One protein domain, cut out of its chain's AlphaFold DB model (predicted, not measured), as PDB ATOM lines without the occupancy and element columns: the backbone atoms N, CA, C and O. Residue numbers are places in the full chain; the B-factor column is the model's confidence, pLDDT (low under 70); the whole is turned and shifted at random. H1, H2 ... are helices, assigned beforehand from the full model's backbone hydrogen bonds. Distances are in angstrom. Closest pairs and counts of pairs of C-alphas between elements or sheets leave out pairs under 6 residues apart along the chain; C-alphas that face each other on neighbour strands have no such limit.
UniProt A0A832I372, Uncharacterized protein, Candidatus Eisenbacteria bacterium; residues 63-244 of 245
ATOM      1  N   ASP A  63     224.019 266.109  -4.938       96.56
ATOM      2  CA  ASP A  63     223.831 267.558  -4.995       96.56
ATOM      3  C   ASP A  63     223.024 267.956  -6.236       96.56
ATOM      4  O   ASP A  63     222.192 268.859  -6.160       96.56
ATOM      5  N   LEU A  64     223.203 267.264  -7.367       95.88
ATOM      6  CA  LEU A  64     222.419 267.512  -8.581       95.88
ATOM      7  C   LEU A  64     220.975 267.034  -8.442       95.88
ATOM      8  O   LEU A  64     220.057 267.737  -8.869       95.88
ATOM      9  N   ALA A  65     220.757 265.889  -7.793       95.50
ATOM     10  CA  ALA A  65     219.417 265.425  -7.452       95.50
ATOM     11  C   ALA A  65     218.700 266.422  -6.523       95.50
ATOM     12  O   ALA A  65     217.554 266.800  -6.777       95.50
ATOM     13  N   ALA A  66     219.394 266.921  -5.494       96.38
ATOM     14  CA  ALA A  66     218.868 267.946  -4.597       96.38
ATOM     15  C   ALA A  66     218.598 269.275  -5.326       96.38
ATOM     16  O   ALA A  66     217.568 269.905  -5.087       96.38
ATOM     17  N   ALA A  67     219.484 269.689  -6.238       97.06
ATOM     18  CA  ALA A  67     219.307 270.899  -7.037       97.06
ATOM     19  C   ALA A  67     218.063 270.796  -7.928       97.06
ATOM     20  O   ALA A  67     217.226 271.697  -7.911       97.06
ATOM     21  N   ARG A  68     217.891 269.670  -8.633       96.56
ATOM     22  CA  ARG A  68     216.696 269.396  -9.446       96.56
ATOM     23  C   ARG A  68     215.424 269.412  -8.602       96.56
ATOM     24  O   ARG A  68     214.444 270.031  -8.998       96.56
ATOM     25  N   ALA A  69     215.433 268.784  -7.426       95.12
ATOM     26  CA  ALA A  69     214.275 268.784  -6.532       95.12
ATOM     27  C   ALA A  69     213.878 270.202  -6.082       95.12
ATOM     28  O   ALA A  69     212.694 270.499  -5.954       95.12
ATOM     29  N   ARG A  70     214.853 271.098  -5.874       95.19
ATOM     30  CA  ARG A  70     214.598 272.503  -5.508       95.19
ATOM     31  C   ARG A  70     214.095 273.361  -6.660       95.19
ATOM     32  O   ARG A  70     213.467 274.381  -6.402       95.19
ATOM     33  N   LEU A  71     214.386 272.965  -7.892       95.12
ATOM     34  CA  LEU A  71     213.994 273.681  -9.102       95.12
ATOM     35  C   LEU A  71     212.741 273.108  -9.764       95.12
ATOM     36  O   LEU A  71     212.299 273.635 -10.782       95.12
ATOM     37  N   ALA A  72     212.143 272.062  -9.193       90.44
ATOM     38  CA  ALA A  72     210.909 271.486  -9.699       90.44
ATOM     39  C   ALA A  72     209.792 272.545  -9.741       90.44
ATOM     40  O   ALA A  72     209.410 273.097  -8.711       90.44
ATOM     41  N   GLY A  73     209.283 272.828 -10.944       87.75
ATOM     42  CA  GLY A  73     208.235 273.829 -11.173       87.75
ATOM     43  C   GLY A  73     208.724 275.281 -11.218       87.75
ATOM     44  O   GLY A  73     207.912 276.179 -11.425       87.75
ATOM     45  N   VAL A  74     210.028 275.528 -11.066       91.62
ATOM     46  CA  VAL A  74     210.600 276.872 -11.191       91.62
ATOM     47  C   VAL A  74     210.756 277.215 -12.679       91.62
ATOM     48  O   VAL A  74     211.473 276.505 -13.386       91.62
ATOM     49  N   PRO A  75     210.133 278.293 -13.193       90.19
ATOM     50  CA  PRO A  75     210.290 278.671 -14.591       90.19
ATOM     51  C   PRO A  75     211.688 279.242 -14.860       90.19
ATOM     52  O   PRO A  75     212.278 279.935 -14.030       90.19
ATOM     53  N   VAL A  76     212.207 279.023 -16.068       89.69
ATOM     54  CA  VAL A  76     213.400 279.729 -16.555       89.69
ATOM     55  C   VAL A  76     212.950 280.987 -17.291       89.69
ATOM     56  O   VAL A  76     212.085 280.931 -18.164       89.69
ATOM     57  N   ARG A  77     213.561 282.133 -16.978       87.50
ATOM     58  CA  ARG A  77     213.190 283.453 -17.518       87.50
ATOM     59  C   ARG A  77     213.612 283.641 -18.982       87.50
ATOM     60  O   ARG A  77     214.512 284.415 -19.302       87.50
ATOM     61  N   THR A  78     212.946 282.930 -19.883       86.31
ATOM     62  CA  THR A  78     213.236 282.911 -21.327       86.31
ATOM     63  C   THR A  78     212.255 283.748 -22.160       86.31
ATOM     64  O   THR A  78     212.368 283.817 -23.385       86.31
ATOM     65  N   GLY A  79     211.340 284.466 -21.496       85.56
ATOM     66  CA  GLY A  79     210.318 285.282 -22.148       85.56
ATOM     67  C   GLY A  79     209.364 284.399 -22.945       85.56
ATOM     68  O   GLY A  79     208.807 283.454 -22.406       85.56
ATOM     69  N   ASP A  80     209.202 284.695 -24.233       88.81
ATOM     70  CA  ASP A  80     208.295 283.937 -25.103       88.81
ATOM     71  C   ASP A  80     208.823 282.581 -25.572       88.81
ATOM     72  O   ASP A  80     208.064 281.854 -26.203       88.81
ATOM     73  N   LEU A  81     210.100 282.259 -25.344       93.00
ATOM     74  CA  LEU A  81     210.706 281.012 -25.815       93.00
ATOM     75  C   LEU A  81     210.303 279.841 -24.908       93.00
ATOM     76  O   LEU A  81     210.365 279.949 -23.690       93.00
ATOM     77  N   ARG A  82     209.958 278.692 -25.498       94.31
ATOM     78  CA  ARG A  82     209.810 277.434 -24.756       94.31
ATOM     79  C   ARG A  82     211.195 276.879 -24.440       94.31
ATOM     80  O   ARG A  82     212.003 276.694 -25.351       94.31
ATOM     81  N   PHE A  83     211.472 276.606 -23.170       94.06
ATOM     82  CA  PHE A  83     212.747 276.042 -22.742       94.06
ATOM     83  C   PHE A  83     212.543 275.012 -21.637       94.06
ATOM     84  O   PHE A  83     212.104 275.352 -20.540       94.06
ATOM     85  N   GLY A  84     212.925 273.773 -21.935       91.12
ATOM     86  CA  GLY A  84     213.069 272.699 -20.965       91.12
ATOM     87  C   GLY A  84     214.544 272.380 -20.728       91.12
ATOM     88  O   GLY A  84     215.360 272.432 -21.646       91.12
ATOM     89  N   SER A  85     214.894 272.019 -19.496       94.44
ATOM     90  CA  SER A  85     216.214 271.453 -19.170       94.44
ATOM     91  C   SER A  85     216.066 270.259 -18.237       94.44
ATOM     92  O   SER A  85     215.059 270.121 -17.542       94.44
ATOM     93  N   THR A  86     217.070 269.390 -18.177       94.31
ATOM     94  CA  THR A  86     217.086 268.284 -17.209       94.31
ATOM     95  C   THR A  86     217.092 268.783 -15.765       94.31
ATOM     96  O   THR A  86     216.619 268.079 -14.875       94.31
ATOM     97  N   LEU A  87     217.587 269.995 -15.510       94.94
ATOM     98  CA  LEU A  87     217.647 270.565 -14.169       94.94
ATOM     99  C   LEU A  87     216.318 271.204 -13.721       94.94
ATOM    100  O   LEU A  87     215.920 271.003 -12.578       94.94
ATOM    101  N   PHE A  88     215.632 271.937 -14.605       93.25
ATOM    102  CA  PHE A  88     214.394 272.671 -14.279       93.25
ATOM    103  C   PHE A  88     213.102 271.935 -14.683       93.25
ATOM    104  O   PHE A  88     212.048 272.170 -14.101       93.25
ATOM    105  N   GLY A  89     213.169 271.025 -15.660       88.56
ATOM    106  CA  GLY A  89     211.989 270.495 -16.350       88.56
ATOM    107  C   GLY A  89     211.454 271.455 -17.420       88.56
ATOM    108  O   GLY A  89     212.117 272.437 -17.756       88.56
ATOM    109  N   ASP A  90     210.281 271.137 -17.972       82.12
ATOM    110  CA  ASP A  90     209.488 272.029 -18.830       82.12
ATOM    111  C   ASP A  90     208.369 272.647 -17.982       82.12
ATOM    112  O   ASP A  90     207.682 271.941 -17.240       82.12
ATOM    113  N   VAL A  91     208.213 273.967 -18.067       80.94
ATOM    114  CA  VAL A  91     207.243 274.739 -17.283       80.94
ATOM    115  C   VAL A  91     206.340 275.504 -18.245       80.94
ATOM    116  O   VAL A  91     206.794 276.034 -19.258       80.94
ATOM    117  N   ALA A  92     205.042 275.553 -17.940       78.75
ATOM    118  CA  ALA A  92     204.053 276.224 -18.781       78.75
ATOM    119  C   ALA A  92     204.352 277.738 -18.912       78.75
ATOM    120  O   ALA A  92     204.855 278.336 -17.956       78.75
ATOM    121  N   PRO A  93     203.990 278.378 -20.043       76.25
ATOM    122  CA  PRO A  93     204.422 279.736 -20.398       76.25
ATOM    123  C   PRO A  93     203.979 280.843 -19.428       76.25
ATOM    124  O   PRO A  93     204.577 281.915 -19.422       76.25
ATOM    125  N   ASP A  94     202.952 280.597 -18.613       78.19
ATOM    126  CA  ASP A  94     202.312 281.625 -17.780       78.19
ATOM    127  C   ASP A  94     202.852 281.676 -16.338       78.19
ATOM    128  O   ASP A  94     202.330 282.404 -15.494       78.19
ATOM    129  N   HIS A  95     203.912 280.921 -16.030       78.69
ATOM    130  CA  HIS A  95     204.524 280.948 -14.701       78.69
ATOM    131  C   HIS A  95     205.382 282.203 -14.511       78.69
ATOM    132  O   HIS A  95     206.385 282.414 -15.196       78.69
ATOM    133  N   SER A  96     205.014 283.028 -13.530       82.25
ATOM    134  CA  SER A  96     205.787 284.207 -13.146       82.25
ATOM    135  C   SER A  96     207.003 283.822 -12.309       82.25
ATOM    136  O   SER A  96     206.867 283.088 -11.336       82.25
ATOM    137  N   PHE A  97     208.164 284.393 -12.627       85.75
ATOM    138  CA  PHE A  97     209.371 284.223 -11.821       85.75
ATOM    139  C   PHE A  97     209.380 285.186 -10.625       85.75
ATOM    140  O   PHE A  97     209.392 286.406 -10.811       85.75
ATOM    141  N   GLY A  98     209.409 284.645  -9.406       89.19
ATOM    142  CA  GLY A  98     209.319 285.409  -8.159       89.19
ATOM    143  C   GLY A  98     210.562 285.364  -7.250       89.19
ATOM    144  O   GLY A  98     211.560 284.702  -7.537       89.19
ATOM    145  N   PRO A  99     210.520 286.044  -6.085       90.94
ATOM    146  CA  PRO A  99     211.609 286.022  -5.099       90.94
ATOM    147  C   PRO A  99     211.860 284.647  -4.455       90.94
ATOM    148  O   PRO A  99     212.957 284.384  -3.956       90.94
ATOM    149  N   SER A 100     210.850 283.772  -4.404       90.69
ATOM    150  CA  SER A 100     211.008 282.363  -4.011       90.69
ATOM    151  C   SER A 100     211.892 281.615  -5.005       90.69
ATOM    152  O   SER A 100     212.837 280.945  -4.598       90.69
ATOM    153  N   ASP A 101     211.639 281.817  -6.295       93.12
ATOM    154  CA  ASP A 101     212.350 281.168  -7.394       93.12
ATOM    155  C   ASP A 101     213.798 281.637  -7.448       93.12
ATOM    156  O   ASP A 101     214.717 280.831  -7.538       93.12
ATOM    157  N   GLN A 102     214.024 282.941  -7.261       92.69
ATOM    158  CA  GLN A 102     215.370 283.502  -7.152       92.69
ATOM    159  C   GLN A 102     216.180 282.834  -6.027       92.69
ATOM    160  O   GLN A 102     217.359 282.526  -6.208       92.69
ATOM    161  N   ARG A 103     215.554 282.586  -4.866       94.38
ATOM    162  CA  ARG A 103     216.195 281.885  -3.742       94.38
ATOM    163  C   ARG A 103     216.435 280.408  -4.054       94.38
ATOM    164  O   ARG A 103     217.500 279.895  -3.716       94.38
ATOM    165  N   ALA A 104     215.488 279.741  -4.714       95.25
ATOM    166  CA  ALA A 104     215.638 278.354  -5.145       95.25
ATOM    167  C   ALA A 104     216.800 278.195  -6.140       95.25
ATOM    168  O   ALA A 104     217.644 277.318  -5.957       95.25
ATOM    169  N   VAL A 105     216.906 279.097  -7.121       96.25
ATOM    170  CA  VAL A 105     218.003 279.135  -8.098       96.25
ATOM    171  C   VAL A 105     219.348 279.392  -7.426       96.25
ATOM    172  O   VAL A 105     220.304 278.683  -7.723       96.25
ATOM    173  N   ALA A 106     219.434 280.322  -6.472       95.69
ATOM    174  CA  ALA A 106     220.674 280.569  -5.731       95.69
ATOM    175  C   ALA A 106     221.119 279.352  -4.891       95.69
ATOM    176  O   ALA A 106     222.303 279.007  -4.847       95.69
ATOM    177  N   ALA A 107     220.167 278.667  -4.246       95.81
ATOM    178  CA  ALA A 107     220.451 277.446  -3.496       95.81
ATOM    179  C   ALA A 107     220.904 276.302  -4.420       95.81
ATOM    180  O   ALA A 107     221.867 275.600  -4.107       95.81
ATOM    181  N   ALA A 108     220.249 276.141  -5.572       97.12
ATOM    182  CA  ALA A 108     220.625 275.158  -6.583       97.12
ATOM    183  C   ALA A 108     221.995 275.459  -7.210       97.12
ATOM    184  O   ALA A 108     222.771 274.534  -7.422       97.12
ATOM    185  N   GLU A 109     222.338 276.731  -7.440       96.62
ATOM    186  CA  GLU A 109     223.662 277.141  -7.931       96.62
ATOM    187  C   GLU A 109     224.768 276.653  -6.991       96.62
ATOM    188  O   GLU A 109     225.723 276.026  -7.443       96.62
ATOM    189  N   SER A 110     224.592 276.817  -5.677       96.44
ATOM    190  CA  SER A 110     225.562 276.322  -4.691       96.44
ATOM    191  C   SER A 110     225.741 274.798  -4.751       96.44
ATOM    192  O   SER A 110     226.863 274.305  -4.661       96.44
ATOM    193  N   LEU A 111     224.651 274.047  -4.939       97.31
ATOM    194  CA  LEU A 111     224.683 272.586  -5.072       97.31
ATOM    195  C   LEU A 111     225.403 272.143  -6.353       97.31
ATOM    196  O   LEU A 111     226.285 271.284  -6.313       97.31
ATOM    197  N   VAL A 112     225.075 272.771  -7.483       96.31
ATOM    198  CA  VAL A 112     225.685 272.471  -8.784       96.31
ATOM    199  C   VAL A 112     227.183 272.790  -8.785       96.31
ATOM    200  O   VAL A 112     227.961 272.035  -9.365       96.31
ATOM    201  N   GLU A 113     227.626 273.855  -8.109       94.81
ATOM    202  CA  GLU A 113     229.058 274.166  -7.989       94.81
ATOM    203  C   GLU A 113     229.818 273.129  -7.137       94.81
ATOM    204  O   GLU A 113     230.953 272.785  -7.470       94.81
ATOM    205  N   ARG A 114     229.198 272.539  -6.101       94.69
ATOM    206  CA  ARG A 114     229.809 271.411  -5.368       94.69
ATOM    207  C   ARG A 114     229.957 270.169  -6.243       94.69
ATOM    208  O   ARG A 114     231.020 269.550  -6.240       94.69
ATOM    209  N   ALA A 115     228.934 269.840  -7.030       94.50
ATOM    210  CA  ALA A 115     229.015 268.756  -8.011       94.50
ATOM    211  C   ALA A 115     230.071 269.039  -9.100       94.50
ATOM    212  O   ALA A 115     230.740 268.121  -9.575       94.50
ATOM    213  N   ALA A 116     230.301 270.310  -9.448       91.50
ATOM    214  CA  ALA A 116     231.328 270.712 -10.413       91.50
ATOM    215  C   ALA A 116     232.755 270.414 -10.001       91.50
ATOM    216  O   ALA A 116     233.567 270.084 -10.866       91.50
ATOM    217  N   ALA A 117     233.044 270.444  -8.705       89.44
ATOM    218  CA  ALA A 117     234.342 270.015  -8.206       89.44
ATOM    219  C   ALA A 117     234.601 268.516  -8.462       89.44
ATOM    220  O   ALA A 117     235.752 268.118  -8.619       89.44
ATOM    221  N   ARG A 118     233.544 267.693  -8.544       90.88
ATOM    222  CA  ARG A 118     233.626 266.238  -8.768       90.88
ATOM    223  C   ARG A 118     233.546 265.848 -10.247       90.88
ATOM    224  O   ARG A 118     234.156 264.864 -10.654       90.88
ATOM    225  N   HIS A 119     232.834 266.632 -11.060       88.06
ATOM    226  CA  HIS A 119     232.509 266.307 -12.457       88.06
ATOM    227  C   HIS A 119     232.928 267.405 -13.452       88.06
ATOM    228  O   HIS A 119     232.165 267.792 -14.337       88.06
ATOM    229  N   ALA A 120     234.160 267.910 -13.343       85.38
ATOM    230  CA  ALA A 120     234.635 269.067 -14.118       85.38
ATOM    231  C   ALA A 120     234.591 268.894 -15.657       85.38
ATOM    232  O   ALA A 120     234.491 269.881 -16.395       85.38
ATOM    233  N   LEU A 121     234.663 267.653 -16.148       89.62
ATOM    234  CA  LEU A 121     234.668 267.314 -17.576       89.62
ATOM    235  C   LEU A 121     233.334 266.732 -18.078       89.62
ATOM    236  O   LEU A 121     233.270 266.271 -19.215       89.62
ATOM    237  N   ASP A 122     232.265 266.756 -17.275       93.31
ATOM    238  CA  ASP A 122     230.952 266.263 -17.708       93.31
ATOM    239  C   ASP A 122     230.158 267.362 -18.433       93.31
ATOM    240  O   ASP A 122     229.823 268.406 -17.864       93.31
ATOM    241  N   ALA A 123     229.826 267.122 -19.703       95.38
ATOM    242  CA  ALA A 123     229.044 268.039 -20.530       95.38
ATOM    243  C   ALA A 123     227.671 268.380 -19.922       95.38
ATOM    244  O   ALA A 123     227.218 269.521 -20.031       95.38
ATOM    245  N   ARG A 124     227.023 267.418 -19.249       95.69
ATOM    246  CA  ARG A 124     225.699 267.596 -18.629       95.69
ATOM    247  C   ARG A 124     225.739 268.635 -17.524       95.69
ATOM    248  O   ARG A 124     224.826 269.443 -17.380       95.69
ATOM    249  N   LEU A 125     226.843 268.682 -16.788       95.44
ATOM    250  CA  LEU A 125     227.027 269.671 -15.743       95.44
ATOM    251  C   LEU A 125     227.246 271.080 -16.309       95.44
ATOM    252  O   LEU A 125     226.716 272.060 -15.782       95.44
ATOM    253  N   TRP A 126     227.997 271.195 -17.406       96.94
ATOM    254  CA  TRP A 126     228.134 272.464 -18.117       96.94
ATOM    255  C   TRP A 126     226.775 272.981 -18.607       96.94
ATOM    256  O   TRP A 126     226.491 274.169 -18.436       96.94
ATOM    257  N   ALA A 127     225.907 272.101 -19.118       96.94
ATOM    258  CA  ALA A 127     224.536 272.462 -19.479       96.94
ATOM    259  C   ALA A 127     223.692 272.868 -18.259       96.94
ATOM    260  O   ALA A 127     223.050 273.915 -18.299       96.94
ATOM    261  N   ALA A 128     223.769 272.133 -17.144       96.50
ATOM    262  CA  ALA A 128     223.072 272.476 -15.900       96.50
ATOM    263  C   ALA A 128     223.449 273.880 -15.382       96.50
ATOM    264  O   ALA A 128     222.580 274.682 -15.034       96.50
ATOM    265  N   ARG A 129     224.743 274.235 -15.410       97.12
ATOM    266  CA  ARG A 129     225.212 275.593 -15.071       97.12
ATOM    267  C   ARG A 129     224.713 276.643 -16.066       97.12
ATOM    268  O   ARG A 129     224.423 277.770 -15.673       97.12
ATOM    269  N   GLY A 130     224.625 276.290 -17.349       97.25
ATOM    270  CA  GLY A 130     224.044 277.147 -18.383       97.25
ATOM    271  C   GLY A 130     222.559 277.433 -18.143       97.25
ATOM    272  O   GLY A 130     222.127 278.575 -18.294       97.25
ATOM    273  N   ALA A 131     221.790 276.435 -17.700       96.56
ATOM    274  CA  ALA A 131     220.374 276.592 -17.374       96.56
ATOM    275  C   ALA A 131     220.168 277.528 -16.171       96.56
ATOM    276  O   ALA A 131     219.320 278.420 -16.222       96.56
ATOM    277  N   LEU A 132     221.000 277.393 -15.131       96.75
ATOM    278  CA  LEU A 132     221.006 278.313 -13.989       96.75
ATOM    279  C   LEU A 132     221.282 279.757 -14.420       96.75
ATOM    280  O   LEU A 132     220.565 280.665 -14.012       96.75
ATOM    281  N   ASP A 133     222.277 279.985 -15.281       97.19
ATOM    282  CA  ASP A 133     222.558 281.328 -15.796       97.19
ATOM    283  C   ASP A 133     221.397 281.922 -16.591       97.19
ATOM    284  O   ASP A 133     221.144 283.124 -16.474       97.19
ATOM    285  N   LEU A 134     220.717 281.114 -17.414       95.75
ATOM    286  CA  LEU A 134     219.530 281.564 -18.142       95.75
ATOM    287  C   LEU A 134     218.445 282.019 -17.165       95.75
ATOM    288  O   LEU A 134     217.872 283.091 -17.362       95.75
ATOM    289  N   ALA A 135     218.219 281.263 -16.087       93.81
ATOM    290  CA  ALA A 135     217.213 281.593 -15.081       93.81
ATOM    291  C   ALA A 135     217.464 282.955 -14.411       93.81
ATOM    292  O   ALA A 135     216.515 283.633 -14.029       93.81
ATOM    293  N   VAL A 136     218.724 283.400 -14.330       93.25
ATOM    294  CA  VAL A 136     219.111 284.707 -13.766       93.25
ATOM    295  C   VAL A 136     219.594 285.719 -14.815       93.25
ATOM    296  O   VAL A 136     220.318 286.654 -14.477       93.25
ATOM    297  N   HIS A 137     219.203 285.562 -16.085       94.75
ATOM    298  CA  HIS A 137     219.520 286.484 -17.191       94.75
ATOM    299  C   HIS A 137     221.017 286.702 -17.491       94.75
ATOM    300  O   HIS A 137     221.409 287.680 -18.130       94.75
ATOM    301  N   ARG A 138     221.895 285.777 -17.098       96.31
ATOM    302  CA  ARG A 138     223.339 285.843 -17.384       96.31
ATOM    303  C   ARG A 138     223.659 285.239 -18.759       96.31
ATOM    304  O   ARG A 138     224.501 284.351 -18.875       96.31
ATOM    305  N   PHE A 139     223.018 285.731 -19.821       97.38
ATOM    306  CA  PHE A 139     223.007 285.078 -21.142       97.38
ATOM    307  C   PHE A 139     224.394 284.830 -21.748       97.38
ATOM    308  O   PHE A 139     224.659 283.745 -22.252       97.38
ATOM    309  N   ALA A 140     225.318 285.788 -21.632       97.62
ATOM    310  CA  ALA A 140     226.681 285.610 -22.136       97.62
ATOM    311  C   ALA A 140     227.467 284.529 -21.373       97.62
ATOM    312  O   ALA A 140     228.368 283.903 -21.932       97.62
ATOM    313  N   ARG A 141     227.164 284.308 -20.084       98.12
ATOM    314  CA  ARG A 141     227.746 283.195 -19.322       98.12
ATOM    315  C   ARG A 141     227.102 281.867 -19.729       98.12
ATOM    316  O   ARG A 141     227.841 280.907 -19.944       98.12
ATOM    317  N   ALA A 142     225.782 281.857 -19.927       98.38
ATOM    318  CA  ALA A 142     225.049 280.689 -20.411       98.38
ATOM    319  C   ALA A 142     225.583 280.221 -21.772       98.38
ATOM    320  O   ALA A 142     225.926 279.054 -21.930       98.38
ATOM    321  N   GLU A 143     225.761 281.144 -22.722       98.50
ATOM    322  CA  GLU A 143     226.349 280.891 -24.043       98.50
ATOM    323  C   GLU A 143     227.701 280.166 -23.934       98.50
ATOM    324  O   GLU A 143     227.915 279.139 -24.577       98.50
ATOM    325  N   ARG A 144     228.611 280.656 -23.077       98.50
ATOM    326  CA  ARG A 144     229.922 280.022 -22.863       98.50
ATOM    327  C   ARG A 144     229.806 278.629 -22.253       98.50
ATOM    328  O   ARG A 144     230.524 277.727 -22.674       98.50
ATOM    329  N   ARG A 145     228.914 278.447 -21.276       97.88
ATOM    330  CA  ARG A 145     228.682 277.153 -20.615       97.88
ATOM    331  C   ARG A 145     228.105 276.121 -21.580       97.88
ATOM    332  O   ARG A 145     228.622 275.010 -21.636       97.88
ATOM    333  N   TYR A 146     227.133 276.495 -22.409       98.44
ATOM    334  CA  TYR A 146     226.595 275.590 -23.426       98.44
ATOM    335  C   TYR A 146     227.594 275.282 -24.537       98.44
ATOM    336  O   TYR A 146     227.691 274.130 -24.945       98.44
ATOM    337  N   ARG A 147     228.400 276.256 -24.983       98.56
ATOM    338  CA  ARG A 147     229.514 275.958 -25.897       98.56
ATOM    339  C   ARG A 147     230.484 274.959 -25.285       98.56
ATOM    340  O   ARG A 147     230.828 273.991 -25.943       98.56
ATOM    341  N   ARG A 148     230.838 275.124 -24.007       97.75
ATOM    342  CA  ARG A 148     231.716 274.170 -23.325       97.75
ATOM    343  C   ARG A 148     231.099 272.773 -23.221       97.75
ATOM    344  O   ARG A 148     231.809 271.787 -23.388       97.75
ATOM    345  N   ALA A 149     229.790 272.684 -22.986       97.25
ATOM    346  CA  ALA A 149     229.067 271.415 -23.036       97.25
ATOM    347  C   ALA A 149     229.139 270.776 -24.435       97.25
ATOM    348  O   ALA A 149     229.354 269.573 -24.538       97.25
ATOM    349  N   LEU A 150     229.016 271.573 -25.501       96.94
ATOM    350  CA  LEU A 150     229.107 271.107 -26.888       96.94
ATOM    351  C   LEU A 150     230.536 270.748 -27.321       96.94
ATOM    352  O   LEU A 150     230.694 269.838 -28.126       96.94
ATOM    353  N   ASP A 151     231.567 271.386 -26.763       96.38
ATOM    354  CA  ASP A 151     232.966 270.986 -26.983       96.38
ATOM    355  C   ASP A 151     233.225 269.568 -26.449       96.38
ATOM    356  O   ASP A 151     233.975 268.797 -27.042       96.38
ATOM    357  N   LEU A 152     232.603 269.228 -25.314       94.69
ATOM    358  CA  LEU A 152     232.724 267.920 -24.665       94.69
ATOM    359  C   LEU A 152     231.780 266.877 -25.283       94.69
ATOM    360  O   LEU A 152     232.124 265.702 -25.374       94.69
ATOM    361  N   ALA A 153     230.587 267.302 -25.703       94.25
ATOM    362  CA  ALA A 153     229.565 266.460 -26.314       94.25
ATOM    363  C   ALA A 153     228.893 267.188 -27.499       94.25
ATOM    364  O   ALA A 153     227.834 267.803 -27.334       94.25
ATOM    365  N   PRO A 154     229.449 267.079 -28.723       92.44
ATOM    366  CA  PRO A 154     228.972 267.824 -29.898       92.44
ATOM    367  C   PRO A 154     227.518 267.551 -30.298       92.44
ATOM    368  O   PRO A 154     226.890 268.367 -30.982       92.44
ATOM    369  N   HIS A 155     226.978 266.404 -29.882       90.69
ATOM    370  CA  HIS A 155     225.625 265.936 -30.182       90.69
ATOM    371  C   HIS A 155     224.691 266.003 -28.968       90.69
ATOM    372  O   HIS A 155     223.772 265.201 -28.864       90.69
ATOM    373  N   TYR A 156     224.936 266.923 -28.033       95.44
ATOM    374  CA  TYR A 156     224.094 267.085 -26.850       95.44
ATOM    375  C   TYR A 156     222.899 268.019 -27.134       95.44
ATOM    376  O   TYR A 156     223.089 269.239 -27.213       95.44
ATOM    377  N   PRO A 157     221.663 267.495 -27.290       96.06
ATOM    378  CA  PRO A 157     220.510 268.301 -27.700       96.06
ATOM    379  C   PRO A 157     220.123 269.390 -26.697       96.06
ATOM    380  O   PRO A 157     219.815 270.503 -27.111       96.06
ATOM    381  N   GLU A 158     220.206 269.116 -25.392       96.62
ATOM    382  CA  GLU A 158     219.911 270.114 -24.353       96.62
ATOM    383  C   GLU A 158     220.841 271.327 -24.465       96.62
ATOM    384  O   GLU A 158     220.400 272.472 -24.381       96.62
ATOM    385  N   ALA A 159     222.133 271.092 -24.717       97.88
ATOM    386  CA  ALA A 159     223.100 272.169 -24.879       97.88
ATOM    387  C   ALA A 159     222.877 272.966 -26.173       97.88
ATOM    388  O   ALA A 159     223.062 274.183 -26.170       97.88
ATOM    389  N   ARG A 160     222.434 272.320 -27.264       98.19
ATOM    390  CA  ARG A 160     222.031 273.015 -28.503       98.19
ATOM    391  C   ARG A 160     220.798 273.886 -28.277       98.19
ATOM    392  O   ARG A 160     220.824 275.063 -28.635       98.19
ATOM    393  N   LEU A 161     219.763 273.348 -27.627       98.12
ATOM    394  CA  LEU A 161     218.572 274.109 -27.244       98.12
ATOM    395  C   LEU A 161     218.960 275.317 -26.379       98.12
ATOM    396  O   LEU A 161     218.624 276.454 -26.711       98.12
ATOM    397  N   GLY A 162     219.711 275.081 -25.302       98.00
ATOM    398  CA  GLY A 162     220.143 276.115 -24.367       98.00
ATOM    399  C   GLY A 162     221.009 277.197 -25.013       98.00
ATOM    400  O   GLY A 162     220.813 278.383 -24.738       98.00
ATOM    401  N   LEU A 163     221.918 276.823 -25.922       98.75
ATOM    402  CA  LEU A 163     222.707 277.783 -26.693       98.75
ATOM    403  C   LEU A 163     221.820 278.612 -27.630       98.75
ATOM    404  O   LEU A 163     221.997 279.826 -27.708       98.75
ATOM    405  N   GLY A 164     220.852 277.985 -28.305       98.44
ATOM    406  CA  GLY A 164     219.873 278.685 -29.138       98.44
ATOM    407  C   GLY A 164     219.083 279.728 -28.346       98.44
ATOM    408  O   GLY A 164     218.999 280.885 -28.760       98.44
ATOM    409  N   VAL A 165     218.592 279.358 -27.159       98.25
ATOM    410  CA  VAL A 165     217.882 280.274 -26.253       98.25
ATOM    411  C   VAL A 165     218.786 281.412 -25.776       98.25
ATOM    412  O   VAL A 165     218.387 282.574 -25.844       98.25
ATOM    413  N   ALA A 166     220.013 281.116 -25.338       98.44
ATOM    414  CA  ALA A 166     220.959 282.142 -24.893       98.44
ATOM    415  C   ALA A 166     221.237 283.177 -25.995       98.44
ATOM    416  O   ALA A 166     221.168 284.381 -25.743       98.44
ATOM    417  N   LEU A 167     221.479 282.713 -27.225       98.56
ATOM    418  CA  LEU A 167     221.744 283.566 -28.386       98.56
ATOM    419  C   LEU A 167     220.520 284.399 -28.789       98.56
ATOM    420  O   LEU A 167     220.666 285.582 -29.094       98.56
ATOM    421  N   ALA A 168     219.322 283.811 -28.763       98.19
ATOM    422  CA  ALA A 168     218.075 284.521 -29.043       98.19
ATOM    423  C   ALA A 168     217.837 285.656 -28.036       98.19
ATOM    424  O   ALA A 168     217.546 286.791 -28.416       98.19
ATOM    425  N   LEU A 169     218.043 285.384 -26.745       97.31
ATOM    426  CA  LEU A 169     217.901 286.388 -25.693       97.31
ATOM    427  C   LEU A 169     218.970 287.484 -25.791       97.31
ATOM    428  O   LEU A 169     218.654 288.659 -25.610       97.31
ATOM    429  N   GLN A 170     220.210 287.137 -26.152       97.69
ATOM    430  CA  GLN A 170     221.241 288.131 -26.461       97.69
ATOM    431  C   GLN A 170     220.882 288.984 -27.682       97.69
ATOM    432  O   GLN A 170     221.146 290.182 -27.669       97.69
ATOM    433  N   ALA A 171     220.272 288.403 -28.722       96.75
ATOM    434  CA  ALA A 171     219.835 289.150 -29.900       96.75
ATOM    435  C   ALA A 171     218.811 290.231 -29.521       96.75
ATOM    436  O   ALA A 171     218.937 291.377 -29.954       96.75
ATOM    437  N   ARG A 172     217.848 289.895 -28.655       94.62
ATOM    438  CA  ARG A 172     216.792 290.816 -28.198       94.62
ATOM    439  C   ARG A 172     217.324 292.042 -27.454       94.62
ATOM    440  O   ARG A 172     216.733 293.109 -27.565       94.62
ATOM    441  N   ILE A 173     218.444 291.908 -26.742       95.56
ATOM    442  CA  ILE A 173     219.083 293.018 -26.013       95.56
ATOM    443  C   ILE A 173     220.260 293.652 -26.770       95.56
ATOM    444  O   ILE A 173     220.883 294.582 -26.263       95.56
ATOM    445  N   ALA A 174     220.603 293.152 -27.961       96.12
ATOM    446  CA  ALA A 174     221.726 293.675 -28.728       96.12
ATOM    447  C   ALA A 174     221.390 295.072 -29.291       96.12
ATOM    448  O   ALA A 174     220.354 295.219 -29.954       96.12
ATOM    449  N   PRO A 175     222.260 296.081 -29.083       94.50
ATOM    450  CA  PRO A 175     222.016 297.438 -29.570       94.50
ATOM    451  C   PRO A 175     222.150 297.520 -31.094       94.50
ATOM    452  O   PRO A 175     221.298 298.098 -31.764       94.50
ATOM    453  N   GLU A 176     223.173 296.863 -31.647       97.00
ATOM    454  CA  GLU A 176     223.508 296.945 -33.065       97.00
ATOM    455  C   GLU A 176     222.662 295.994 -33.928       97.00
ATOM    456  O   GLU A 176     222.653 294.781 -33.668       97.00
ATOM    457  N   PRO A 177     222.023 296.476 -35.014       94.88
ATOM    458  CA  PRO A 177     221.205 295.646 -35.903       94.88
ATOM    459  C   PRO A 177     221.966 294.458 -36.503       94.88
ATOM    460  O   PRO A 177     221.441 293.345 -36.576       94.88
ATOM    461  N   VAL A 178     223.230 294.666 -36.884       95.88
ATOM    462  CA  VAL A 178     224.084 293.612 -37.455       95.88
ATOM    463  C   VAL A 178     224.371 292.525 -36.416       95.88
ATOM    464  O   VAL A 178     224.272 291.332 -36.715       95.88
ATOM    465  N   ALA A 179     224.674 292.914 -35.173       95.88
ATOM    466  CA  ALA A 179     224.910 291.968 -34.086       95.88
ATOM    467  C   ALA A 179     223.636 291.188 -33.738       95.88
ATOM    468  O   ALA A 179     223.690 289.962 -33.622       95.88
ATOM    469  N   ARG A 180     222.491 291.879 -33.655       96.44
ATOM    470  CA  ARG A 180     221.169 291.274 -33.446       96.44
ATOM    471  C   ARG A 180     220.863 290.228 -34.512       96.44
ATOM    472  O   ARG A 180     220.548 289.088 -34.175       96.44
ATOM    473  N   ARG A 181     221.025 290.578 -35.793       95.69
ATOM    474  CA  ARG A 181     220.781 289.661 -36.915       95.69
ATOM    475  C   ARG A 181     221.694 288.440 -36.853       95.69
ATOM    476  O   ARG A 181     221.216 287.318 -36.999       95.69
ATOM    477  N   ARG A 182     222.991 288.638 -36.599       97.12
ATOM    478  CA  ARG A 182     223.968 287.543 -36.482       97.12
ATOM    479  C   ARG A 182     223.603 286.574 -35.356       97.12
ATOM    480  O   ARG A 182     223.633 285.365 -35.566       97.12
ATOM    481  N   LEU A 183     223.257 287.096 -34.179       98.06
ATOM    482  CA  LEU A 183     222.860 286.287 -33.023       98.06
ATOM    483  C   LEU A 183     221.553 285.531 -33.284       98.06
ATOM    484  O   LEU A 183     221.481 284.340 -32.995       98.06
ATOM    485  N   ALA A 184     220.562 286.176 -33.904       97.31
ATOM    486  CA  ALA A 184     219.301 285.536 -34.270       97.31
ATOM    487  C   ALA A 184     219.500 284.380 -35.264       97.31
ATOM    488  O   ALA A 184     218.967 283.290 -35.069       97.31
ATOM    489  N   LEU A 185     220.324 284.579 -36.298       97.50
ATOM    490  CA  LEU A 185     220.664 283.520 -37.253       97.50
ATOM    491  C   LEU A 185     221.430 282.370 -36.586       97.50
ATOM    492  O   LEU A 185     221.153 281.205 -36.866       97.50
ATOM    493  N   ALA A 186     222.351 282.685 -35.672       98.31
ATOM    494  CA  ALA A 186     223.051 281.672 -34.893       98.31
ATOM    495  C   ALA A 186     222.083 280.874 -34.002       98.31
ATOM    496  O   ALA A 186     222.194 279.652 -33.943       98.31
ATOM    497  N   ALA A 187     221.103 281.529 -33.372       98.50
ATOM    498  CA  ALA A 187     220.063 280.864 -32.589       98.50
ATOM    499  C   ALA A 187     219.222 279.902 -33.447       98.50
ATOM    500  O   ALA A 187     219.068 278.736 -33.087       98.50
ATOM    501  N   ILE A 188     218.759 280.356 -34.621       98.44
ATOM    502  CA  ILE A 188     218.018 279.525 -35.588       98.44
ATOM    503  C   ILE A 188     218.821 278.276 -35.962       98.44
ATOM    504  O   ILE A 188     218.265 277.179 -35.994       98.44
ATOM    505  N   ALA A 189     220.123 278.429 -36.221       98.19
ATOM    506  CA  ALA A 189     220.993 277.310 -36.562       98.19
ATOM    507  C   ALA A 189     221.118 276.298 -35.411       98.19
ATOM    508  O   ALA A 189     221.077 275.096 -35.658       98.19
ATOM    509  N   GLN A 190     221.223 276.760 -34.160       98.31
ATOM    510  CA  GLN A 190     221.280 275.864 -33.000       98.31
ATOM    511  C   GLN A 190     219.970 275.103 -32.788       98.31
ATOM    512  O   GLN A 190     220.007 273.897 -32.555       98.31
ATOM    513  N   PHE A 191     218.820 275.763 -32.944       98.31
ATOM    514  CA  PHE A 191     217.526 275.084 -32.870       98.31
ATOM    515  C   PHE A 191     217.346 274.058 -33.991       98.31
ATOM    516  O   PHE A 191     216.925 272.937 -33.734       98.31
ATOM    517  N   ALA A 192     217.714 274.406 -35.227       96.88
ATOM    518  CA  ALA A 192     217.646 273.482 -36.361       96.88
ATOM    519  C   ALA A 192     218.586 272.274 -36.209       96.88
ATOM    520  O   ALA A 192     218.348 271.230 -36.809       96.88
ATOM    521  N   ALA A 193     219.654 272.412 -35.420       96.25
ATOM    522  CA  ALA A 193     220.588 271.336 -35.144       96.25
ATOM    523  C   ALA A 193     220.071 270.336 -34.090       96.25
ATOM    524  O   ALA A 193     220.691 269.288 -33.921       96.25
ATOM    525  N   VAL A 194     218.979 270.617 -33.374       96.38
ATOM    526  CA  VAL A 194     218.323 269.620 -32.512       96.38
ATOM    527  C   VAL A 194     217.561 268.638 -33.407       96.38
ATOM    528  O   VAL A 194     216.768 269.049 -34.254       96.38
ATOM    529  N   GLY A 195     217.843 267.345 -33.271       92.75
ATOM    530  CA  GLY A 195     217.241 266.293 -34.084       92.75
ATOM    531  C   GLY A 195     215.758 266.104 -33.772       92.75
ATOM    532  O   GLY A 195     215.299 266.379 -32.668       92.75
ATOM    533  N   ALA A 196     214.993 265.603 -34.744       90.69
ATOM    534  CA  ALA A 196     213.554 265.392 -34.577       90.69
ATOM    535  C   ALA A 196     213.220 264.379 -33.465       90.69
ATOM    536  O   ALA A 196     212.209 264.551 -32.778       90.69
ATOM    537  N   ASP A 197     214.085 263.383 -33.272       90.56
ATOM    538  CA  ASP A 197     213.933 262.319 -32.274       90.56
ATOM    539  C   ASP A 197     214.512 262.697 -30.898       90.56
ATOM    540  O   ASP A 197     214.380 261.934 -29.941       90.56
ATOM    541  N   ASP A 198     215.154 263.865 -30.777       91.81
ATOM    542  CA  ASP A 198     215.718 264.312 -29.507       91.81
ATOM    543  C   ASP A 198     214.604 264.736 -28.528       91.81
ATOM    544  O   ASP A 198     213.598 265.318 -28.949       91.81
ATOM    545  N   PRO A 199     214.796 264.556 -27.202       91.62
ATOM    546  CA  PRO A 199     213.798 264.937 -26.196       91.62
ATOM    547  C   PRO A 199     213.378 266.413 -26.242       91.62
ATOM    548  O   PRO A 199     212.270 266.744 -25.848       91.62
ATOM    549  N   TYR A 200     214.264 267.276 -26.748       94.75
ATOM    550  CA  TYR A 200     214.115 268.734 -26.796       94.75
ATOM    551  C   TYR A 200     213.619 269.264 -28.150       94.75
ATOM    552  O   TYR A 200     213.716 270.461 -28.443       94.75
ATOM    553  N   ALA A 201     213.160 268.373 -29.034       95.50
ATOM    554  CA  ALA A 201     212.784 268.735 -30.395       95.50
ATOM    555  C   ALA A 201     211.579 269.688 -30.448       95.50
ATOM    556  O   ALA A 201     211.516 270.539 -31.336       95.50
ATOM    557  N   LEU A 202     210.630 269.575 -29.511       95.81
ATOM    558  CA  LEU A 202     209.458 270.456 -29.457       95.81
ATOM    559  C   LEU A 202     209.859 271.887 -29.095       95.81
ATOM    560  O   LEU A 202     209.469 272.835 -29.776       95.81
ATOM    561  N   GLU A 203     210.673 272.046 -28.059       96.06
ATOM    562  CA  GLU A 203     211.203 273.330 -27.607       96.06
ATOM    563  C   GLU A 203     212.049 273.985 -28.699       96.06
ATOM    564  O   GLU A 203     211.900 275.178 -28.976       96.06
ATOM    565  N   ALA A 204     212.873 273.194 -29.391       97.50
ATOM    566  CA  ALA A 204     213.683 273.674 -30.500       97.50
ATOM    567  C   ALA A 204     212.831 274.112 -31.703       97.50
ATOM    568  O   ALA A 204     213.072 275.186 -32.255       97.50
ATOM    569  N   LEU A 205     211.814 273.337 -32.099       97.38
ATOM    570  CA  LEU A 205     210.892 273.716 -33.180       97.38
ATOM    571  C   LEU A 205     210.142 275.008 -32.855       97.38
ATOM    572  O   LEU A 205     210.049 275.896 -33.705       97.38
ATOM    573  N   TYR A 206     209.665 275.137 -31.618       97.00
ATOM    574  CA  TYR A 206     208.980 276.331 -31.141       97.00
ATOM    575  C   TYR A 206     209.898 277.561 -31.182       97.00
ATOM    576  O   TYR A 206     209.559 278.581 -31.788       97.00
ATOM    577  N   GLY A 207     211.099 277.458 -30.599       96.75
ATOM    578  CA  GLY A 207     212.091 278.535 -30.613       96.75
ATOM    579  C   GLY A 207     212.510 278.919 -32.034       96.75
ATOM    580  O   GLY A 207     212.613 280.103 -32.359       96.75
ATOM    581  N   ARG A 208     212.677 277.930 -32.921       97.62
ATOM    582  CA  ARG A 208     212.987 278.148 -34.339       97.62
ATOM    583  C   ARG A 208     211.873 278.903 -35.058       97.62
ATOM    584  O   ARG A 208     212.189 279.840 -35.786       97.62
ATOM    585  N   ALA A 209     210.609 278.528 -34.862       96.94
ATOM    586  CA  ALA A 209     209.471 279.200 -35.490       96.94
ATOM    587  C   ALA A 209     209.413 280.687 -35.101       96.94
ATOM    588  O   ALA A 209     209.326 281.550 -35.976       96.94
ATOM    589  N   LEU A 210     209.566 280.997 -33.806       95.56
ATOM    590  CA  LEU A 210     209.591 282.381 -33.323       95.56
ATOM    591  C   LEU A 210     210.763 283.177 -33.902       95.56
ATOM    592  O   LEU A 210     210.560 284.270 -34.429       95.56
ATOM    593  N   MET A 211     211.976 282.622 -33.863       95.81
ATOM    594  CA  MET A 211     213.158 283.328 -34.361       95.81
ATOM    595  C   MET A 211     213.143 283.514 -35.881       95.81
ATOM    596  O   MET A 211     213.615 284.537 -36.371       95.81
ATOM    597  N   LEU A 212     212.608 282.558 -36.649       96.12
ATOM    598  CA  LEU A 212     212.449 282.701 -38.100       96.12
ATOM    599  C   LEU A 212     211.463 283.816 -38.451       96.12
ATOM    600  O   LEU A 212     211.716 284.565 -39.395       96.12
ATOM    601  N   ARG A 213     210.386 283.963 -37.674       93.00
ATOM    602  CA  ARG A 213     209.431 285.067 -37.817       93.00
ATOM    603  C   ARG A 213     210.090 286.412 -37.512       93.00
ATOM    604  O   ARG A 213     210.024 287.314 -38.337       93.00
ATOM    605  N   GLU A 214     210.797 286.524 -36.384       91.00
ATOM    606  CA  GLU A 214     211.575 287.728 -36.038       91.00
ATOM    607  C   GLU A 214     212.645 288.057 -37.099       91.00
ATOM    608  O   GLU A 214     213.032 289.210 -37.279       91.00
ATOM    609  N   ALA A 215     213.123 287.042 -37.822       91.81
ATOM    610  CA  ALA A 215     214.086 287.175 -38.902       91.81
ATOM    611  C   ALA A 215     213.462 287.430 -40.292       91.81
ATOM    612  O   ALA A 215     214.212 287.411 -41.276       91.81
ATOM    613  N   ASP A 216     212.153 287.668 -40.384       91.31
ATOM    614  CA  ASP A 216     211.406 287.893 -41.631       91.31
ATOM    615  C   ASP A 216     211.529 286.735 -42.647       91.31
ATOM    616  O   ASP A 216     211.585 286.905 -43.863       91.31
ATOM    617  N   ARG A 217     211.615 285.498 -42.141       94.06
ATOM    618  CA  ARG A 217     211.664 284.259 -42.940       94.06
ATOM    619  C   ARG A 217     210.327 283.530 -42.856       94.06
ATOM    620  O   ARG A 217     210.261 282.387 -42.405       94.06
ATOM    621  N   ALA A 218     209.258 284.203 -43.286       93.25
ATOM    622  CA  ALA A 218     207.870 283.782 -43.068       93.25
ATOM    623  C   ALA A 218     207.562 282.341 -43.522       93.25
ATOM    624  O   ALA A 218     206.943 281.586 -42.779       93.25
ATOM    625  N   ARG A 219     208.043 281.926 -44.704       95.62
ATOM    626  CA  ARG A 219     207.805 280.562 -45.222       95.62
ATOM    627  C   ARG A 219     208.385 279.482 -44.309       95.62
ATOM    628  O   ARG A 219     207.693 278.536 -43.952       95.62
ATOM    629  N   GLU A 220     209.634 279.648 -43.889       96.06
ATOM    630  CA  GLU A 220     210.300 278.682 -43.012       96.06
ATOM    631  C   GLU A 220     209.748 278.729 -41.585       96.06
ATOM    632  O   GLU A 220     209.702 277.703 -40.907       96.06
ATOM    633  N   ALA A 221     209.333 279.912 -41.119       96.25
ATOM    634  CA  ALA A 221     208.653 280.058 -39.837       96.25
ATOM    635  C   ALA A 221     207.355 279.240 -39.825       96.25
ATOM    636  O   ALA A 221     207.118 278.483 -38.886       96.25
ATOM    637  N   GLU A 222     206.569 279.323 -40.900       95.88
ATOM    638  CA  GLU A 222     205.321 278.580 -41.063       95.88
ATOM    639  C   GLU A 222     205.543 277.065 -41.171       95.88
ATOM    640  O   GLU A 222     204.799 276.268 -40.602       95.88
ATOM    641  N   GLU A 223     206.599 276.630 -41.855       95.94
ATOM    642  CA  GLU A 223     206.999 275.219 -41.872       95.94
ATOM    643  C   GLU A 223     207.363 274.704 -40.476       95.94
ATOM    644  O   GLU A 223     206.847 273.667 -40.051       95.94
ATOM    645  N   ALA A 224     208.203 275.436 -39.736       96.06
ATOM    646  CA  ALA A 224     208.579 275.072 -38.371       96.06
ATOM    647  C   ALA A 224     207.362 275.059 -37.431       96.06
ATOM    648  O   ALA A 224     207.227 274.158 -36.602       96.06
ATOM    649  N   ARG A 225     206.446 276.016 -37.601       96.06
ATOM    650  CA  ARG A 225     205.194 276.111 -36.847       96.06
ATOM    651  C   ARG A 225     204.280 274.918 -37.107       96.06
ATOM    652  O   ARG A 225     203.816 274.293 -36.156       96.06
ATOM    653  N   ARG A 226     204.050 274.556 -38.372       96.56
ATOM    654  CA  ARG A 226     203.251 273.373 -38.732       96.56
ATOM    655  C   ARG A 226     203.877 272.091 -38.194       96.56
ATOM    656  O   ARG A 226     203.164 271.265 -37.636       96.56
ATOM    657  N   ALA A 227     205.200 271.953 -38.297       96.38
ATOM    658  CA  ALA A 227     205.919 270.811 -37.736       96.38
ATOM    659  C   ALA A 227     205.760 270.713 -36.209       96.38
ATOM    660  O   ALA A 227     205.592 269.616 -35.680       96.38
ATOM    661  N   TYR A 228     205.771 271.848 -35.503       97.00
ATOM    662  CA  TYR A 228     205.490 271.893 -34.070       97.00
ATOM    663  C   TYR A 228     204.048 271.474 -33.759       97.00
ATOM    664  O   TYR A 228     203.837 270.541 -32.990       97.00
ATOM    665  N   LEU A 229     203.058 272.116 -34.387       96.56
ATOM    666  CA  LEU A 229     201.635 271.876 -34.113       96.56
ATOM    667  C   LEU A 229     201.183 270.460 -34.491       96.56
ATOM    668  O   LEU A 229     200.253 269.940 -33.885       96.56
ATOM    669  N   ALA A 230     201.846 269.823 -35.459       96.56
ATOM    670  CA  ALA A 230     201.610 268.420 -35.788       96.56
ATOM    671  C   ALA A 230     202.026 267.467 -34.653       96.56
ATOM    672  O   ALA A 230     201.448 266.393 -34.514       96.56
ATOM    673  N   ARG A 231     203.023 267.850 -33.844       95.69
ATOM    674  CA  ARG A 231     203.530 267.051 -32.718       95.69
ATOM    675  C   ARG A 231     202.903 267.439 -31.382       95.69
ATOM    676  O   ARG A 231     202.733 266.580 -30.527       95.69
ATOM    677  N   ASP A 232     202.576 268.715 -31.207       94.88
ATOM    678  CA  ASP A 232     201.954 269.259 -30.003       94.88
ATOM    679  C   ASP A 232     200.807 270.220 -30.376       94.88
ATOM    680  O   ASP A 232     201.008 271.432 -30.483       94.88
ATOM    681  N   PRO A 233     199.595 269.690 -30.630       94.62
ATOM    682  CA  PRO A 233     198.466 270.511 -31.053       94.62
ATOM    683  C   PRO A 233     197.702 271.166 -29.893       94.62
ATOM    684  O   PRO A 233     196.907 272.074 -30.145       94.62
ATOM    685  N   VAL A 234     197.871 270.723 -28.645       94.50
ATOM    686  CA  VAL A 234     196.945 271.083 -27.545       94.50
ATOM    687  C   VAL A 234     197.627 271.820 -26.395       94.50
ATOM    688  O   VAL A 234     196.932 272.421 -25.580       94.50
ATOM    689  N   SER A 235     198.961 271.828 -26.299       92.88
ATOM    690  CA  SER A 235     199.614 272.466 -25.154       92.88
ATOM    691  C   SER A 235     199.331 273.975 -25.051       92.88
ATOM    692  O   SER A 235     199.031 274.638 -26.051       92.88
ATOM    693  N   PRO A 236     199.506 274.567 -23.854       92.12
ATOM    694  CA  PRO A 236     199.480 276.023 -23.692       92.12
ATOM    695  C   PRO A 236     200.459 276.737 -24.636       92.12
ATOM    696  O   PRO A 236     200.176 277.820 -25.148       92.12
ATOM    697  N   TRP A 237     201.591 276.097 -24.934       92.94
ATOM    698  CA  TRP A 237     202.555 276.584 -25.912       92.94
ATOM    699  C   TRP A 237     201.996 276.566 -27.342       92.94
ATOM    700  O   TRP A 237     202.203 277.524 -28.081       92.94
ATOM    701  N   ALA A 238     201.231 275.541 -27.728       94.06
ATOM    702  CA  ALA A 238     200.532 275.502 -29.012       94.06
ATOM    703  C   ALA A 238     199.490 276.623 -29.141       94.06
ATOM    704  O   ALA A 238     199.404 277.267 -30.187       94.06
ATOM    705  N   ALA A 239     198.727 276.894 -28.077       92.62
ATOM    706  CA  ALA A 239     197.785 278.013 -28.040       92.62
ATOM    707  C   ALA A 239     198.502 279.362 -28.221       92.62
ATOM    708  O   ALA A 239     198.103 280.161 -29.069       92.62
ATOM    709  N   ARG A 240     199.614 279.576 -27.503       91.19
ATOM    710  CA  ARG A 240     200.445 280.782 -27.633       91.19
ATOM    711  C   ARG A 240     201.038 280.934 -29.035       91.19
ATOM    712  O   ARG A 240     201.052 282.035 -29.572       91.19
ATOM    713  N   LEU A 241     201.490 279.836 -29.642       92.19
ATOM    714  CA  LEU A 241     202.064 279.852 -30.988       92.19
ATOM    715  C   LEU A 241     201.031 280.213 -32.063       92.19
ATOM    716  O   LEU A 241     201.378 280.894 -33.021       92.19
ATOM    717  N   ARG A 242     199.772 279.780 -31.906       91.50
ATOM    718  CA  ARG A 242     198.663 280.180 -32.792       91.50
ATOM    719  C   ARG A 242     198.296 281.651 -32.629       91.50
ATOM    720  O   ARG A 242     198.029 282.316 -33.615       91.50
ATOM    721  N   ALA A 243     198.306 282.152 -31.396       87.62
ATOM    722  CA  ALA A 243     197.986 283.547 -31.099       87.62
ATOM    723  C   ALA A 243     199.080 284.543 -31.536       87.62
ATOM    724  O   ALA A 243     198.870 285.747 -31.455       87.62
ATOM    725  N   ALA A 244     200.253 284.055 -31.949       76.44
ATOM    726  CA  ALA A 244     201.356 284.874 -32.443       76.44
ATOM    727  C   ALA A 244     201.286 285.166 -33.963       76.44
ATOM    728  O   ALA A 244     202.253 285.714 -34.503       76.44
TER     729      ALA A 244
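Overview. This is residues 63 to 244 of the 245 residues of an uncharacterized protein of Candidatus Eisenbacteria bacterium (UniProt A0A832I372). What shape does the backbone make? Nine helices, H1 to H9, follow one another as antiparallel hairpins along a curved array like a horseshoe, with H1 and H2 at one end and H8 and H9 at the other. The long link between H1 and H2, residues 72 to 98, loops into the hollow of this curve. What is its make-up and size? The printed part has 182 residues with nine named helices in chain order H1 to H9 and no named strand, class all helix. It is compact, with a radius of gyration of the C-alphas of 15.7 A and spans of 47 by 34 by 32 A.

Along the chain. Where do the first helices lie? H1 is residues 63 to 71, beginning at C-alpha 63 (223.831, 267.558, -4.995). H2, residues 99 to 118, is 29.8 A long, and H3 is residues 123 to 135. Which helices follow? H4 is residues 139 to 152, H5 is 157 to 173 with a length of 24.8 A, and H6 is 177 to 192 with 22.5 A. H7 is residues 201 to 214, H8 is 218 to 231, and H9 is 236 to 242, ending at C-alpha 242 (198.663, 280.180, -32.792).

Arrangement. What does the hub touch? H5 touches H3, H4, H6 and H7; its closest C-alphas to H6 are those of Gly 164 and Ala 187, 4.1 A apart. H3 to H7 form an up and down bundle, each running against the one before it. H5 touches H7 with residues 161 to 168 alone, the closest C-alphas being Leu 161 and Ala 204 at 5.9 A. What stands at the two ends? H1 and H2 touch as a hairpin at a shallow tilt of 14 degrees, with the C-alphas of Ala 67 and Ala 108 closest at 4.5 A. H8 and H9 only just touch, with 3 pairs of C-alphas within 8 A, the closest those of Leu 229 and Ala 238 at 6.4 A. H1 and H9 are apart. Are the helix backbones well paired? Every O i to N i+4 pair is within hydrogen-bond range in H1, H3, H4, H5, H6, H7 and H9, against 15 of 16 in H2 and 9 of 10 in H8.

Size, cuts and confidence. How far does it reach? The two C-alphas farthest apart, those of Arg 118 and Arg 219, are 46.9 A apart. Is it continuous and confident? The printed part has no cut, and the link from H1 to H2, 27 residues, is long. The mean pLDDT of the printed part is 94.2, and no printed residue is under 70.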